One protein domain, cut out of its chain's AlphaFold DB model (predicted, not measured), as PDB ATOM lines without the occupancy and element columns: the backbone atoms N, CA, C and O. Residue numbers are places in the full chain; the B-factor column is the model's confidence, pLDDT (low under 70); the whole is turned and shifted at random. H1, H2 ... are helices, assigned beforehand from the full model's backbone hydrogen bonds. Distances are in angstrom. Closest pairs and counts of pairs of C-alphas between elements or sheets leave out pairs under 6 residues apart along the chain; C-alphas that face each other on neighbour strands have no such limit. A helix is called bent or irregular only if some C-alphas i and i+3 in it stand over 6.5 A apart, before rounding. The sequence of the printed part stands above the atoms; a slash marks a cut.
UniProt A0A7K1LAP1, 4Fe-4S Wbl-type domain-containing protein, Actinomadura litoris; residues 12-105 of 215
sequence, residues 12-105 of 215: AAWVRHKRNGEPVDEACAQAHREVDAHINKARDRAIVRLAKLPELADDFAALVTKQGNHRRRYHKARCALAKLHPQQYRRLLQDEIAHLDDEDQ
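What this domain is: This is residues 12 to 105 of the 215 residues of the protein "4Fe-4S Wbl-type domain-containing protein" of Actinomadura litoris (UniProt A0A7K1LAP1). One long helix, H2, runs along most of an elongated, loose domain; H1 is set about perpendicular to it near its first end, and a head of two crossed helices, H3 and H4, is at its last end. From that head the chain folds back as H5, which packs slantwise on H2, and residues 66 to 72, of which 70 to 72 belong to H4, stick out from the head. The printed part has 94 residues with five named helices, H1 to H5 in that order, and no named strand; its class is all helix. The whole is loose, with a radius of gyration of the C-alphas of 16.9 A, and spans 47 by 31 by 20 A.

How they stand to each other: H1, residues 12 to 20, touches residues 28 to 32 alone of H2, residues 26 to 50; the closest C-alphas, of Trp 14 and Cys 28, are 4.8 A apart. Their lines are about perpendicular, at 75 degrees. H3, residues 54 to 63, is close to but not clearly touching H2, with the closest C-alphas, of Leu 50 and Leu 56, 7.6 A apart. H4, residues 70 to 84, touches H3 with its residues 77 to 81 alone, at a steep tilt of 63 degrees, opposite ways; the closest C-alphas, of Leu 63 and Ala 77, are 5.1 A apart. Residues 78 to 82 of H4 touch residues 47 to 50 of H2, about perpendicular at 89 degrees, with the closest C-alphas, of Ile 47 and Arg 78, 6.0 A apart. H5, residues 86 to 104, touches H2 at a steep tilt of 55 degrees, opposite ways; the closest C-alphas, of Ala 46 and Leu 93, are 5.1 A apart. H2 is the hub, touching H1, H4 and H5. H1 is apart from H3, H4 and H5, and H3 is apart from H5. In H1, H2, H4 and H5 every O i to N i+4 pair is within hydrogen-bond range; in H3 4 of 6 are.

Where its parts are: H1 begins at C-alpha 12, (-49.747, 67.537, 84.991). H2 measures 35.4 A from C-alpha 26 at (-40.798, 72.230, 94.376) to C-alpha 50. H3 is irregular: C-alphas 55 and 58 are 7.6 A apart. H4 measures 21.0 A and H5 26.2 A, the latter ending at C-alpha 104, (-50.242, 52.271, 95.319).

The domain as a whole: The two C-alphas farthest apart, of Glu 22 and Asp 58, are 48.5 A from each other. The printed part has no cut. The links H1 to H2, H2 to H3 and H4 to H5 are tight, H3 to H4 is short, and no link is long. The mean pLDDT of the printed part is 91.1, with residues 104 to 105 under 70.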
ATOM      1  N   ALA A  12     -49.164  66.746  86.077       87.50
ATOM      2  CA  ALA A  12     -49.747  67.537  84.991       87.50
ATOM      3  C   ALA A  12     -49.347  69.024  85.041       87.50
ATOM      4  O   ALA A  12     -49.142  69.639  83.994       87.50
ATOM      5  N   ALA A  13     -49.235  69.605  86.241       88.69
ATOM      6  CA  ALA A  13     -48.722  70.959  86.407       88.69
ATOM      7  C   ALA A  13     -47.224  71.027  86.077       88.69
ATOM      8  O   ALA A  13     -46.816  71.930  85.352       88.69
ATOM      9  N   TRP A  14     -46.432  70.029  86.482       93.56
ATOM     10  CA  TRP A  14     -45.025  69.916  86.080       93.56
ATOM     11  C   TRP A  14     -44.848  69.909  84.553       93.56
ATOM     12  O   TRP A  14     -44.071  70.699  84.015       93.56
ATOM     13  N   VAL A  15     -45.627  69.087  83.835       92.00
ATOM     14  CA  VAL A  15     -45.589  69.032  82.360       92.00
ATOM     15  C   VAL A  15     -45.919  70.397  81.753       92.00
ATOM     16  O   VAL A  15     -45.291  70.804  80.775       92.00
ATOM     17  N   ARG A  16     -46.877  71.129  82.335       91.44
ATOM     18  CA  ARG A  16     -47.223  72.487  81.894       91.44
ATOM     19  C   ARG A  16     -46.048  73.448  82.071       91.44
ATOM     20  O   ARG A  16     -45.709  74.110  81.095       91.44
ATOM     21  N   HIS A  17     -45.418  73.491  83.248       89.88
ATOM     22  CA  HIS A  17     -44.250  74.350  83.487       89.88
ATOM     23  C   HIS A  17     -43.151  74.076  82.456       89.88
ATOM     24  O   HIS A  17     -42.651  74.998  81.815       89.88
ATOM     25  N   LYS A  18     -42.853  72.793  82.205       93.31
ATOM     26  CA  LYS A  18     -41.852  72.395  81.208       93.31
ATOM     27  C   LYS A  18     -42.228  72.797  79.788       93.31
ATOM     28  O   LYS A  18     -41.366  73.267  79.054       93.31
ATOM     29  N   ARG A  19     -43.493  72.631  79.400       93.75
ATOM     30  CA  ARG A  19     -43.980  73.004  78.066       93.75
ATOM     31  C   ARG A  19     -43.970  74.517  77.840       93.75
ATOM     32  O   ARG A  19     -43.724  74.948  76.721       93.75
ATOM     33  N   ASN A  20     -44.245  75.298  78.881       90.94
ATOM     34  CA  ASN A  20     -44.327  76.756  78.808       90.94
ATOM     35  C   ASN A  20     -42.978  77.458  79.054       90.94
ATOM     36  O   ASN A  20     -42.894  78.668  78.886       90.94
ATOM     37  N   GLY A  21     -41.934  76.727  79.463       92.06
ATOM     38  CA  GLY A  21     -40.637  77.317  79.821       92.06
ATOM     39  C   GLY A  21     -40.654  78.099  81.141       92.06
ATOM     40  O   GLY A  21     -39.793  78.941  81.368       92.06
ATOM     41  N   GLU A  22     -41.629  77.834  82.007       89.56
ATOM     42  CA  GLU A  22     -41.761  78.477  83.315       89.56
ATOM     43  C   GLU A  22     -40.872  77.774  84.360       89.56
ATOM     44  O   GLU A  22     -40.650  76.558  84.262       89.56
ATOM     45  N   PRO A  23     -40.392  78.490  85.397       91.56
ATOM     46  CA  PRO A  23     -39.719  77.850  86.521       91.56
ATOM     47  C   PRO A  23     -40.664  76.847  87.197       91.56
ATOM     48  O   PRO A  23     -41.834  77.136  87.439       91.56
ATOM     49  N   VAL A  24     -40.149  75.651  87.477       91.75
ATOM     50  CA  VAL A  24     -40.897  74.566  88.124       91.75
ATOM     51  C   VAL A  24     -40.801  74.744  89.636       91.75
ATOM     52  O   VAL A  24     -39.697  74.789  90.173       91.75
ATOM     53  N   ASP A  25     -41.938  74.813  90.325       92.12
ATOM     54  CA  ASP A  25     -41.968  74.833  91.790       92.12
ATOM     55  C   ASP A  25     -41.638  73.460  92.411       92.12
ATOM     56  O   ASP A  25     -41.764  72.413  91.766       92.12
ATOM     57  N   GLU A  26     -41.231  73.454  93.685       88.50
ATOM     58  CA  GLU A  26     -40.798  72.230  94.376       88.50
ATOM     59  C   GLU A  26     -41.912  71.177  94.474       88.50
ATOM     60  O   GLU A  26     -41.638  69.983  94.358       88.50
ATOM     61  N   ALA A  27     -43.177  71.590  94.611       88.06
ATOM     62  CA  ALA A  27     -44.297  70.657  94.696       88.06
ATOM     63  C   ALA A  27     -44.525  69.941  93.352       88.06
ATOM     64  O   ALA A  27     -44.737  68.729  93.311       88.06
ATOM     65  N   CYS A  28     -44.445  70.663  92.233       90.62
ATOM     66  CA  CYS A  28     -44.479  70.077  90.894       90.62
ATOM     67  C   CYS A  28     -43.265  69.173  90.638       90.62
ATOM     68  O   CYS A  28     -43.419  68.097  90.058       90.62
ATOM     69  N   ALA A  29     -42.068  69.583  91.068       90.94
ATOM     70  CA  ALA A  29     -40.859  68.771  90.946       90.94
ATOM     71  C   ALA A  29     -40.973  67.461  91.740       90.94
ATOM     72  O   ALA A  29     -40.651  66.397  91.213       90.94
ATOM     73  N   GLN A  30     -41.481  67.518  92.971       87.12
ATOM     74  CA  GLN A  30     -41.738  66.340  93.792       87.12
ATOM     75  C   GLN A  30     -42.754  65.402  93.138       87.12
ATOM     76  O   GLN A  30     -42.457  64.220  92.973       87.12
ATOM     77  N   ALA A  31     -43.905  65.927  92.709       85.25
ATOM     78  CA  ALA A  31     -44.936  65.124  92.056       85.25
ATOM     79  C   ALA A  31     -44.408  64.416  90.797       85.25
ATOM     80  O   ALA A  31     -44.792  63.287  90.501       85.25
ATOM     81  N   HIS A  32     -43.504  65.062  90.057       93.88
ATOM     82  CA  HIS A  32     -42.840  64.435  88.923       93.88
ATOM     83  C   HIS A  32     -41.855  63.342  89.346       93.88
ATOM     84  O   HIS A  32     -41.903  62.254  88.786       93.88
ATOM     85  N   ARG A  33     -41.014  63.582  90.365       92.50
ATOM     86  CA  ARG A  33     -40.086  62.565  90.896       92.50
ATOM     87  C   ARG A  33     -40.818  61.311  91.373       92.50
ATOM     88  O   ARG A  33     -40.307  60.213  91.181       92.50
ATOM     89  N   GLU A  34     -41.989  61.468  91.982       88.12
ATOM     90  CA  GLU A  34     -42.830  60.352  92.427       88.12
ATOM     91  C   GLU A  34     -43.339  59.526  91.238       88.12
ATOM     92  O   GLU A  34     -43.152  58.307  91.215       88.12
ATOM     93  N   VAL A  35     -43.889  60.183  90.210       88.81
ATOM     94  CA  VAL A  35     -44.313  59.507  88.973       88.81
ATOM     95  C   VAL A  35     -43.129  58.843  88.267       88.81
ATOM     96  O   VAL A  35     -43.217  57.683  87.873       88.81
ATOM     97  N   ASP A  36     -41.997  59.530  88.145       92.38
ATOM     98  CA  ASP A  36     -40.788  58.988  87.524       92.38
ATOM     99  C   ASP A  36     -40.253  57.772  88.280       92.38
ATOM    100  O   ASP A  36     -39.874  56.775  87.664       92.38
ATOM    101  N   ALA A  37     -40.226  57.817  89.614       88.94
ATOM    102  CA  ALA A  37     -39.811  56.688  90.437       88.94
ATOM    103  C   ALA A  37     -40.737  55.481  90.234       88.94
ATOM    104  O   ALA A  37     -40.249  54.357  90.082       88.94
ATOM    105  N   HIS A  38     -42.050  55.713  90.171       89.38
ATOM    106  CA  HIS A  38     -43.044  54.681  89.895       89.38
ATOM    107  C   HIS A  38     -42.828  54.052  88.504       89.38
ATOM    108  O   HIS A  38     -42.690  52.832  88.384       89.38
ATOM    109  N   ILE A  39     -42.669  54.870  87.459       91.69
ATOM    110  CA  ILE A  39     -42.406  54.391  86.094       91.69
ATOM    111  C   ILE A  39     -41.064  53.654  86.000       91.69
ATOM    112  O   ILE A  39     -40.974  52.612  85.351       91.69
ATOM    113  N   ASN A  40     -40.009  54.142  86.652       93.75
ATOM    114  CA  ASN A  40     -38.703  53.479  86.647       93.75
ATOM    115  C   ASN A  40     -38.751  52.119  87.353       93.75
ATOM    116  O   ASN A  40     -38.206  51.146  86.833       93.75
ATOM    117  N   LYS A  41     -39.479  52.017  88.470       92.31
ATOM    118  CA  LYS A  41     -39.740  50.742  89.152       92.31
ATOM    119  C   LYS A  41     -40.463  49.757  88.226       92.31
ATOM    120  O   LYS A  41     -40.054  48.597  88.150       92.31
ATOM    121  N   ALA A  42     -41.477  50.213  87.488       94.44
ATOM    122  CA  ALA A  42     -42.183  49.391  86.504       94.44
ATOM    123  C   ALA A  42     -41.249  48.909  85.380       94.44
ATOM    124  O   ALA A  42     -41.239  47.727  85.041       94.44
ATOM    125  N   ARG A  43     -40.400  49.798  84.841       95.44
ATOM    126  CA  ARG A  43     -39.408  49.464  83.798       95.44
ATOM    127  C   ARG A  43     -38.415  48.411  84.272       95.44
ATOM    128  O   ARG A  43     -38.153  47.458  83.540       95.44
ATOM    129  N   ASP A  44     -37.901  48.548  85.491       94.25
ATOM    130  CA  ASP A  44     -36.972  47.582  86.076       94.25
ATOM    131  C   ASP A  44     -37.621  46.204  86.267       94.25
ATOM    132  O   ASP A  44     -37.004  45.179  85.964       94.25
ATOM    133  N   ARG A  45     -38.881  46.150  86.717       95.75
ATOM    134  CA  ARG A  45     -39.625  44.885  86.823       95.75
ATOM    135  C   ARG A  45     -39.873  44.269  85.444       95.75
ATOM    136  O   ARG A  45     -39.526  43.105  85.225       95.75
ATOM    137  N   ALA A  46     -40.365  45.062  84.494       96.75
ATOM    138  CA  ALA A  46     -40.681  44.614  83.141       96.75
ATOM    139  C   ALA A  46     -39.448  44.068  82.408       96.75
ATOM    140  O   ALA A  46     -39.522  43.017  81.775       96.75
ATOM    141  N   ILE A  47     -38.289  44.725  82.531       96.25
ATOM    142  CA  ILE A  47     -37.063  44.294  81.849       96.25
ATOM    143  C   ILE A  47     -36.497  42.992  82.425       96.25
ATOM    144  O   ILE A  47     -35.925  42.173  81.703       96.25
ATOM    145  N   VAL A  48     -36.661  42.780  83.733       95.75
ATOM    146  CA  VAL A  48     -36.286  41.527  84.393       95.75
ATOM    147  C   VAL A  48     -37.252  40.413  84.007       95.75
ATOM    148  O   VAL A  48     -36.801  39.292  83.783       95.75
ATOM    149  N   ARG A  49     -38.551  40.710  83.913       96.94
ATOM    150  CA  ARG A  49     -39.583  39.754  83.502       96.94
ATOM    151  C   ARG A  49     -39.426  39.332  82.044       96.94
ATOM    152  O   ARG A  49     -39.476  38.140  81.769       96.94
ATOM    153  N   LEU A  50     -39.141  40.275  81.147       96.94
ATOM    154  CA  LEU A  50     -38.878  40.009  79.731       96.94
ATOM    155  C   LEU A  50     -37.739  38.998  79.552       96.94
ATOM    156  O   LEU A  50     -37.890  38.017  78.841       96.94
ATOM    157  N   ALA A  51     -36.626  39.193  80.263       95.12
ATOM    158  CA  ALA A  51     -35.471  38.294  80.208       95.12
ATOM    159  C   ALA A  51     -35.696  36.920  80.870       95.12
ATOM    160  O   ALA A  51     -34.788  36.092  80.877       95.12
ATOM    161  N   LYS A  52     -36.867  36.691  81.476       96.19
ATOM    162  CA  LYS A  52     -37.278  35.404  82.052       96.19
ATOM    163  C   LYS A  52     -38.328  34.683  81.202       96.19
ATOM    164  O   LYS A  52     -38.745  33.596  81.595       96.19
ATOM    165  N   LEU A  53     -38.779  35.275  80.096       95.69
ATOM    166  CA  LEU A  53     -39.721  34.624  79.192       95.69
ATOM    167  C   LEU A  53     -39.040  33.426  78.508       95.69
ATOM    168  O   LEU A  53     -37.980  33.623  77.906       95.69
ATOM    169  N   PRO A  54     -39.605  32.207  78.595       95.75
ATOM    170  CA  PRO A  54     -39.013  31.014  77.990       95.75
ATOM    171  C   PRO A  54     -38.772  31.162  76.489       95.75
ATOM    172  O   PRO A  54     -37.724  30.768  75.990       95.75
ATOM    173  N   GLU A  55     -39.706  31.790  75.779       94.69
ATOM    174  CA  GLU A  55     -39.633  32.008  74.337       94.69
ATOM    175  C   GLU A  55     -38.536  32.999  73.910       94.69
ATOM    176  O   GLU A  55     -38.202  33.051  72.732       94.69
ATOM    177  N   LEU A  56     -37.967  33.771  74.846       95.44
ATOM    178  CA  LEU A  56     -36.874  34.723  74.597       95.44
ATOM    179  C   LEU A  56     -35.545  34.284  75.234       95.44
ATOM    180  O   LEU A  56     -34.600  35.074  75.304       95.44
ATOM    181  N   ALA A  57     -35.468  33.056  75.754       93.88
ATOM    182  CA  ALA A  57     -34.299  32.580  76.485       93.88
ATOM    183  C   ALA A  57     -33.038  32.545  75.605       93.88
ATOM    184  O   ALA A  57     -31.976  32.990  76.051       93.88
ATOM    185  N   ASP A  58     -33.166  32.087  74.357       93.88
ATOM    186  CA  ASP A  58     -32.054  31.989  73.407       93.88
ATOM    187  C   ASP A  58     -31.554  33.373  72.976       93.88
ATOM    188  O   ASP A  58     -30.354  33.650  73.051       93.88
ATOM    189  N   ASP A  59     -32.473  34.282  72.635       94.81
ATOM    190  CA  ASP A  59     -32.153  35.674  72.299       94.81
ATOM    191  C   ASP A  59     -31.454  36.378  73.469       94.81
ATOM    192  O   ASP A  59     -30.455  37.084  73.296       94.81
ATOM    193  N   PHE A  60     -31.927  36.155  74.701       95.56
ATOM    194  CA  PHE A  60     -31.283  36.705  75.887       95.56
ATOM    195  C   PHE A  60     -29.886  36.117  76.109       95.56
ATOM    196  O   PHE A  60     -28.947  36.872  76.376       95.56
ATOM    197  N   ALA A  61     -29.722  34.798  75.981       92.88
ATOM    198  CA  ALA A  61     -28.434  34.127  76.125       92.88
ATOM    199  C   ALA A  61     -27.413  34.620  75.085       92.88
ATOM    200  O   ALA A  61     -26.260  34.876  75.443       92.88
ATOM    201  N   ALA A  62     -27.845  34.845  73.840       93.06
ATOM    202  CA  ALA A  62     -27.014  35.392  72.770       93.06
ATOM    203  C   ALA A  62     -26.506  36.818  73.069       93.06
ATOM    204  O   ALA A  62     -25.405  37.191  72.660       93.06
ATOM    205  N   LEU A  63     -27.271  37.613  73.827       92.19
ATOM    206  CA  LEU A  63     -26.909  38.983  74.208       92.19
ATOM    207  C   LEU A  63     -25.969  39.075  75.422       92.19
ATOM    208  O   LEU A  63     -25.354  40.125  75.651       92.19
ATOM    209  N   VAL A  64     -25.855  38.023  76.240       91.62
ATOM    210  CA  VAL A  64     -25.012  38.049  77.443       91.62
ATOM    211  C   VAL A  64     -23.541  37.875  77.063       91.62
ATOM    212  O   VAL A  64     -23.070  36.794  76.719       91.62
ATOM    213  N   THR A  65     -22.766  38.954  77.185       82.31
ATOM    214  CA  THR A  65     -21.333  38.916  76.865       82.31
ATOM    215  C   THR A  65     -20.512  38.152  77.916       82.31
ATOM    216  O   THR A  65     -20.800  38.156  79.119       82.31
ATOM    217  N   LYS A  66     -19.404  37.537  77.479       78.12
ATOM    218  CA  LYS A  66     -18.475  36.803  78.363       78.12
ATOM    219  C   LYS A  66     -17.521  37.708  79.163       78.12
ATOM    220  O   LYS A  66     -16.956  37.262  80.156       78.12
ATOM    221  N   GLN A  67     -17.376  38.984  78.791       72.75
ATOM    222  CA  GLN A  67     -16.368  39.903  79.346       72.75
ATOM    223  C   GLN A  67     -16.964  41.050  80.181       72.75
ATOM    224  O   GLN A  67     -17.945  41.678  79.787       72.75
ATOM    225  N   GLY A  68     -16.340  41.380  81.319       76.50
ATOM    226  CA  GLY A  68     -16.663  42.561  82.144       76.50
ATOM    227  C   GLY A  68     -17.315  42.226  83.491       76.50
ATOM    228  O   GLY A  68     -17.215  41.107  83.968       76.50
ATOM    229  N   ASN A  69     -18.037  43.146  84.133       88.69
ATOM    230  CA  ASN A  69     -18.733  42.864  85.403       88.69
ATOM    231  C   ASN A  69     -20.109  42.201  85.180       88.69
ATOM    232  O   ASN A  69     -20.905  42.720  84.398       88.69
ATOM    233  N   HIS A  70     -20.416  41.117  85.910       86.75
ATOM    234  CA  HIS A  70     -21.673  40.355  85.796       86.75
ATOM    235  C   HIS A  70     -22.929  41.245  85.827       86.75
ATOM    236  O   HIS A  70     -23.753  41.180  84.919       86.75
ATOM    237  N   ARG A  71     -23.062  42.151  86.810       86.94
ATOM    238  CA  ARG A  71     -24.242  43.033  86.923       86.94
ATOM    239  C   ARG A  71     -24.391  43.947  85.708       86.94
ATOM    240  O   ARG A  71     -25.486  44.077  85.168       86.94
ATOM    241  N   ARG A  72     -23.287  44.552  85.253       87.88
ATOM    242  CA  ARG A  72     -23.289  45.456  84.088       87.88
ATOM    243  C   ARG A  72     -23.620  44.713  82.795       87.88
ATOM    244  O   ARG A  72     -24.378  45.236  81.984       87.88
ATOM    245  N   ARG A  73     -23.080  43.505  82.612       90.00
ATOM    246  CA  ARG A  73     -23.341  42.664  81.437       90.00
ATOM    247  C   ARG A  73     -24.811  42.258  81.339       90.00
ATOM    248  O   ARG A  73     -25.430  42.507  80.312       90.00
ATOM    249  N   TYR A  74     -25.390  41.732  82.420       91.62
ATOM    250  CA  TYR A  74     -26.805  41.341  82.444       91.62
ATOM    251  C   TYR A  74     -27.745  42.539  82.284       91.62
ATOM    252  O   TYR A  74     -28.751  42.431  81.590       91.62
ATOM    253  N   HIS A  75     -27.422  43.694  82.875       92.25
ATOM    254  CA  HIS A  75     -28.197  44.916  82.646       92.25
ATOM    255  C   HIS A  75     -28.163  45.337  81.167       92.25
ATOM    256  O   HIS A  75     -29.213  45.570  80.578       92.25
ATOM    257  N   LYS A  76     -26.978  45.361  80.537       92.81
ATOM    258  CA  LYS A  76     -26.849  45.665  79.102       92.81
ATOM    259  C   LYS A  76     -27.622  44.674  78.228       92.81
ATOM    260  O   LYS A  76     -28.333  45.119  77.333       92.81
ATOM    261  N   ALA A  77     -27.527  43.374  78.509       93.88
ATOM    262  CA  ALA A  77     -28.254  42.337  77.777       93.88
ATOM    263  C   ALA A  77     -29.776  42.516  77.893       93.88
ATOM    264  O   ALA A  77     -30.472  42.483  76.888       93.88
ATOM    265  N   ARG A  78     -30.297  42.818  79.091       95.62
ATOM    266  CA  ARG A  78     -31.725  43.124  79.305       95.62
ATOM    267  C   ARG A  78     -32.180  44.351  78.512       95.62
ATOM    268  O   ARG A  78     -33.212  44.309  77.850       95.62
ATOM    269  N   CYS A  79     -31.390  45.425  78.536       94.62
ATOM    270  CA  CYS A  79     -31.649  46.629  77.743       94.62
ATOM    271  C   CYS A  79     -31.605  46.368  76.235       94.62
ATOM    272  O   CYS A  79     -32.385  46.965  75.499       94.62
ATOM    273  N   ALA A  80     -30.716  45.491  75.767       95.94
ATOM    274  CA  ALA A  80     -30.666  45.083  74.367       95.94
ATOM    275  C   ALA A  80     -31.878  44.216  73.989       95.94
ATOM    276  O   ALA A  80     -32.516  44.493  72.977       95.94
ATOM    277  N   LEU A  81     -32.273  43.264  74.839       96.75
ATOM    278  CA  LEU A  81     -33.447  42.415  74.624       96.75
ATOM    279  C   LEU A  81     -34.732  43.250  74.528       96.75
ATOM    280  O   LEU A  81     -35.530  43.057  73.619       96.75
ATOM    281  N   ALA A  82     -34.899  44.251  75.397       96.25
ATOM    282  CA  ALA A  82     -36.038  45.171  75.334       96.25
ATOM    283  C   ALA A  82     -36.105  45.974  74.021       96.25
ATOM    284  O   ALA A  82     -37.196  46.336  73.580       96.25
ATOM    285  N   LYS A  83     -34.956  46.246  73.385       96.94
ATOM    286  CA  LYS A  83     -34.893  46.893  72.064       96.94
ATOM    287  C   LYS A  83     -35.213  45.924  70.925       96.94
ATOM    288  O   LYS A  83     -35.849  46.352  69.969       96.94
ATOM    289  N   LEU A  84     -34.789  44.662  71.030       97.00
ATOM    290  CA  LEU A  84     -35.108  43.617  70.047       97.00
ATOM    291  C   LEU A  84     -36.592  43.222  70.083       97.00
ATOM    292  O   LEU A  84     -37.188  42.978  69.039       97.00
ATOM    293  N   HIS A  85     -37.207  43.243  71.269       97.12
ATOM    294  CA  HIS A  85     -38.582  42.788  71.504       97.12
ATOM    295  C   HIS A  85     -39.497  43.911  72.034       97.12
ATOM    296  O   HIS A  85     -40.062  43.808  73.130       97.12
ATOM    297  N   PRO A  86     -39.689  45.014  71.280       96.88
ATOM    298  CA  PRO A  86     -40.354  46.216  71.784       96.88
ATOM    299  C   PRO A  86     -41.860  46.040  72.021       96.88
ATOM    300  O   PRO A  86     -42.463  46.841  72.735       96.88
ATOM    301  N   GLN A  87     -42.502  45.045  71.404       96.69
ATOM    302  CA  GLN A  87     -43.924  44.760  71.620       96.69
ATOM    303  C   GLN A  87     -44.141  44.008  72.940       96.69
ATOM    304  O   GLN A  87     -44.910  44.477  73.778       96.69
ATOM    305  N   GLN A  88     -43.406  42.910  73.169       97.12
ATOM    306  CA  GLN A  88     -43.453  42.166  74.435       97.12
ATOM    307  C   GLN A  88     -43.020  43.045  75.612       97.12
ATOM    308  O   GLN A  88     -43.696  43.070  76.639       97.12
ATOM    309  N   TYR A  89     -41.951  43.834  75.446       97.19
ATOM    310  CA  TYR A  89     -41.508  44.781  76.469       97.19
ATOM    311  C   TYR A  89     -42.587  45.819  76.813       97.19
ATOM    312  O   TYR A  89     -42.841  46.052  77.991       97.19
ATOM    313  N   ARG A  90     -43.247  46.425  75.813       97.62
ATOM    314  CA  ARG A  90     -44.322  47.404  76.057       97.62
ATOM    315  C   ARG A  90     -45.505  46.793  76.793       97.62
ATOM    316  O   ARG A  90     -46.008  47.433  77.709       97.62
ATOM    317  N   ARG A  91     -45.913  45.578  76.423       97.50
ATOM    318  CA  ARG A  91     -46.996  44.863  77.103       97.50
ATOM    319  C   ARG A  91     -46.653  44.611  78.569       97.50
ATOM    320  O   ARG A  91     -47.402  45.020  79.442       97.50
ATOM    321  N   LEU A  92     -45.479  44.037  78.839       96.56
ATOM    322  CA  LEU A  92     -45.023  43.807  80.212       96.56
ATOM    323  C   LEU A  92     -44.899  45.110  81.006       96.56
ATOM    324  O   LEU A  92     -45.242  45.142  82.178       96.56
ATOM    325  N   LEU A  93     -44.420  46.188  80.384       96.81
ATOM    326  CA  LEU A  93     -44.351  47.494  81.033       96.81
ATOM    327  C   LEU A  93     -45.744  48.016  81.401       96.81
ATOM    328  O   LEU A  93     -45.915  48.523  82.502       96.81
ATOM    329  N   GLN A  94     -46.727  47.890  80.507       95.31
ATOM    330  CA  GLN A  94     -48.113  48.267  80.794       95.31
ATOM    331  C   GLN A  94     -48.698  47.434  81.939       95.31
ATOM    332  O   GLN A  94     -49.298  48.008  82.843       95.31
ATOM    333  N   ASP A  95     -48.465  46.119  81.938       95.50
ATOM    334  CA  ASP A  95     -48.926  45.219  83.001       95.50
ATOM    335  C   ASP A  95     -48.294  45.576  84.362       95.50
ATOM    336  O   ASP A  95     -48.983  45.617  85.380       95.50
ATOM    337  N   GLU A  96     -46.989  45.874  84.397       95.31
ATOM    338  CA  GLU A  96     -46.284  46.265  85.627       95.31
ATOM    339  C   GLU A  96     -46.711  47.649  86.135       95.31
ATOM    340  O   GLU A  96     -46.803  47.837  87.347       95.31
ATOM    341  N   ILE A  97     -46.989  48.605  85.238       92.56
ATOM    342  CA  ILE A  97     -47.571  49.905  85.612       92.56
ATOM    343  C   ILE A  97     -48.946  49.683  86.244       92.56
ATOM    344  O   ILE A  97     -49.171  50.131  87.360       92.56
ATOM    345  N   ALA A  98     -49.824  48.914  85.594       90.44
ATOM    346  CA  ALA A  98     -51.162  48.643  86.114       90.44
ATOM    347  C   ALA A  98     -51.134  47.939  87.483       90.44
ATOM    348  O   ALA A  98     -51.908  48.284  88.372       90.44
ATOM    349  N   HIS A  99     -50.227  46.977  87.681       88.88
ATOM    350  CA  HIS A  99     -50.057  46.314  88.974       88.88
ATOM    351  C   HIS A  99     -49.553  47.281  90.050       88.88
ATOM    352  O   HIS A  99     -49.975  47.206  91.199       88.88
ATOM    353  N   LEU A 100     -48.601  48.154  89.723       81.31
ATOM    354  CA  LEU A 100     -48.088  49.126  90.684       81.31
ATOM    355  C   LEU A 100     -49.127  50.194  91.024       81.31
ATOM    356  O   LEU A 100     -49.194  50.593  92.181       81.31
ATOM    357  N   ASP A 101     -49.934  50.622  90.054       78.50
ATOM    358  CA  ASP A 101     -51.067  51.520  90.286       78.50
ATOM    359  C   ASP A 101     -52.062  50.889  91.275       78.50
ATOM    360  O   ASP A 101     -52.536  51.578  92.172       78.50
ATOM    361  N   ASP A 102     -52.318  49.578  91.177       74.19
ATOM    362  CA  ASP A 102     -53.143  48.828  92.137       74.19
ATOM    363  C   ASP A 102     -52.486  48.717  93.531       74.19
ATOM    364  O   ASP A 102     -53.154  48.947  94.539       74.19
ATOM    365  N   GLU A 103     -51.169  48.458  93.611       75.44
ATOM    366  CA  GLU A 103     -50.422  48.433  94.888       75.44
ATOM    367  C   GLU A 103     -50.398  49.806  95.590       75.44
ATOM    368  O   GLU A 103     -50.429  49.871  96.823       75.44
ATOM    369  N   ASP A 104     -50.312  50.893  94.818       66.56
ATOM    370  CA  ASP A 104     -50.242  52.271  95.319       66.56
ATOM    371  C   ASP A 104     -51.647  52.887  95.538       66.56
ATOM    372  O   ASP A 104     -51.774  53.921  96.210       66.56
ATOM    373  N   GLN A 105     -52.716  52.254  95.030       55.19
ATOM    374  CA  GLN A 105     -54.101  52.681  95.224       55.19
ATOM    375  C   GLN A 105     -54.450  52.637  96.726       55.19
ATOM    376  O   GLN A 105     -54.413  51.579  97.361       55.19
TER     377      GLN A 105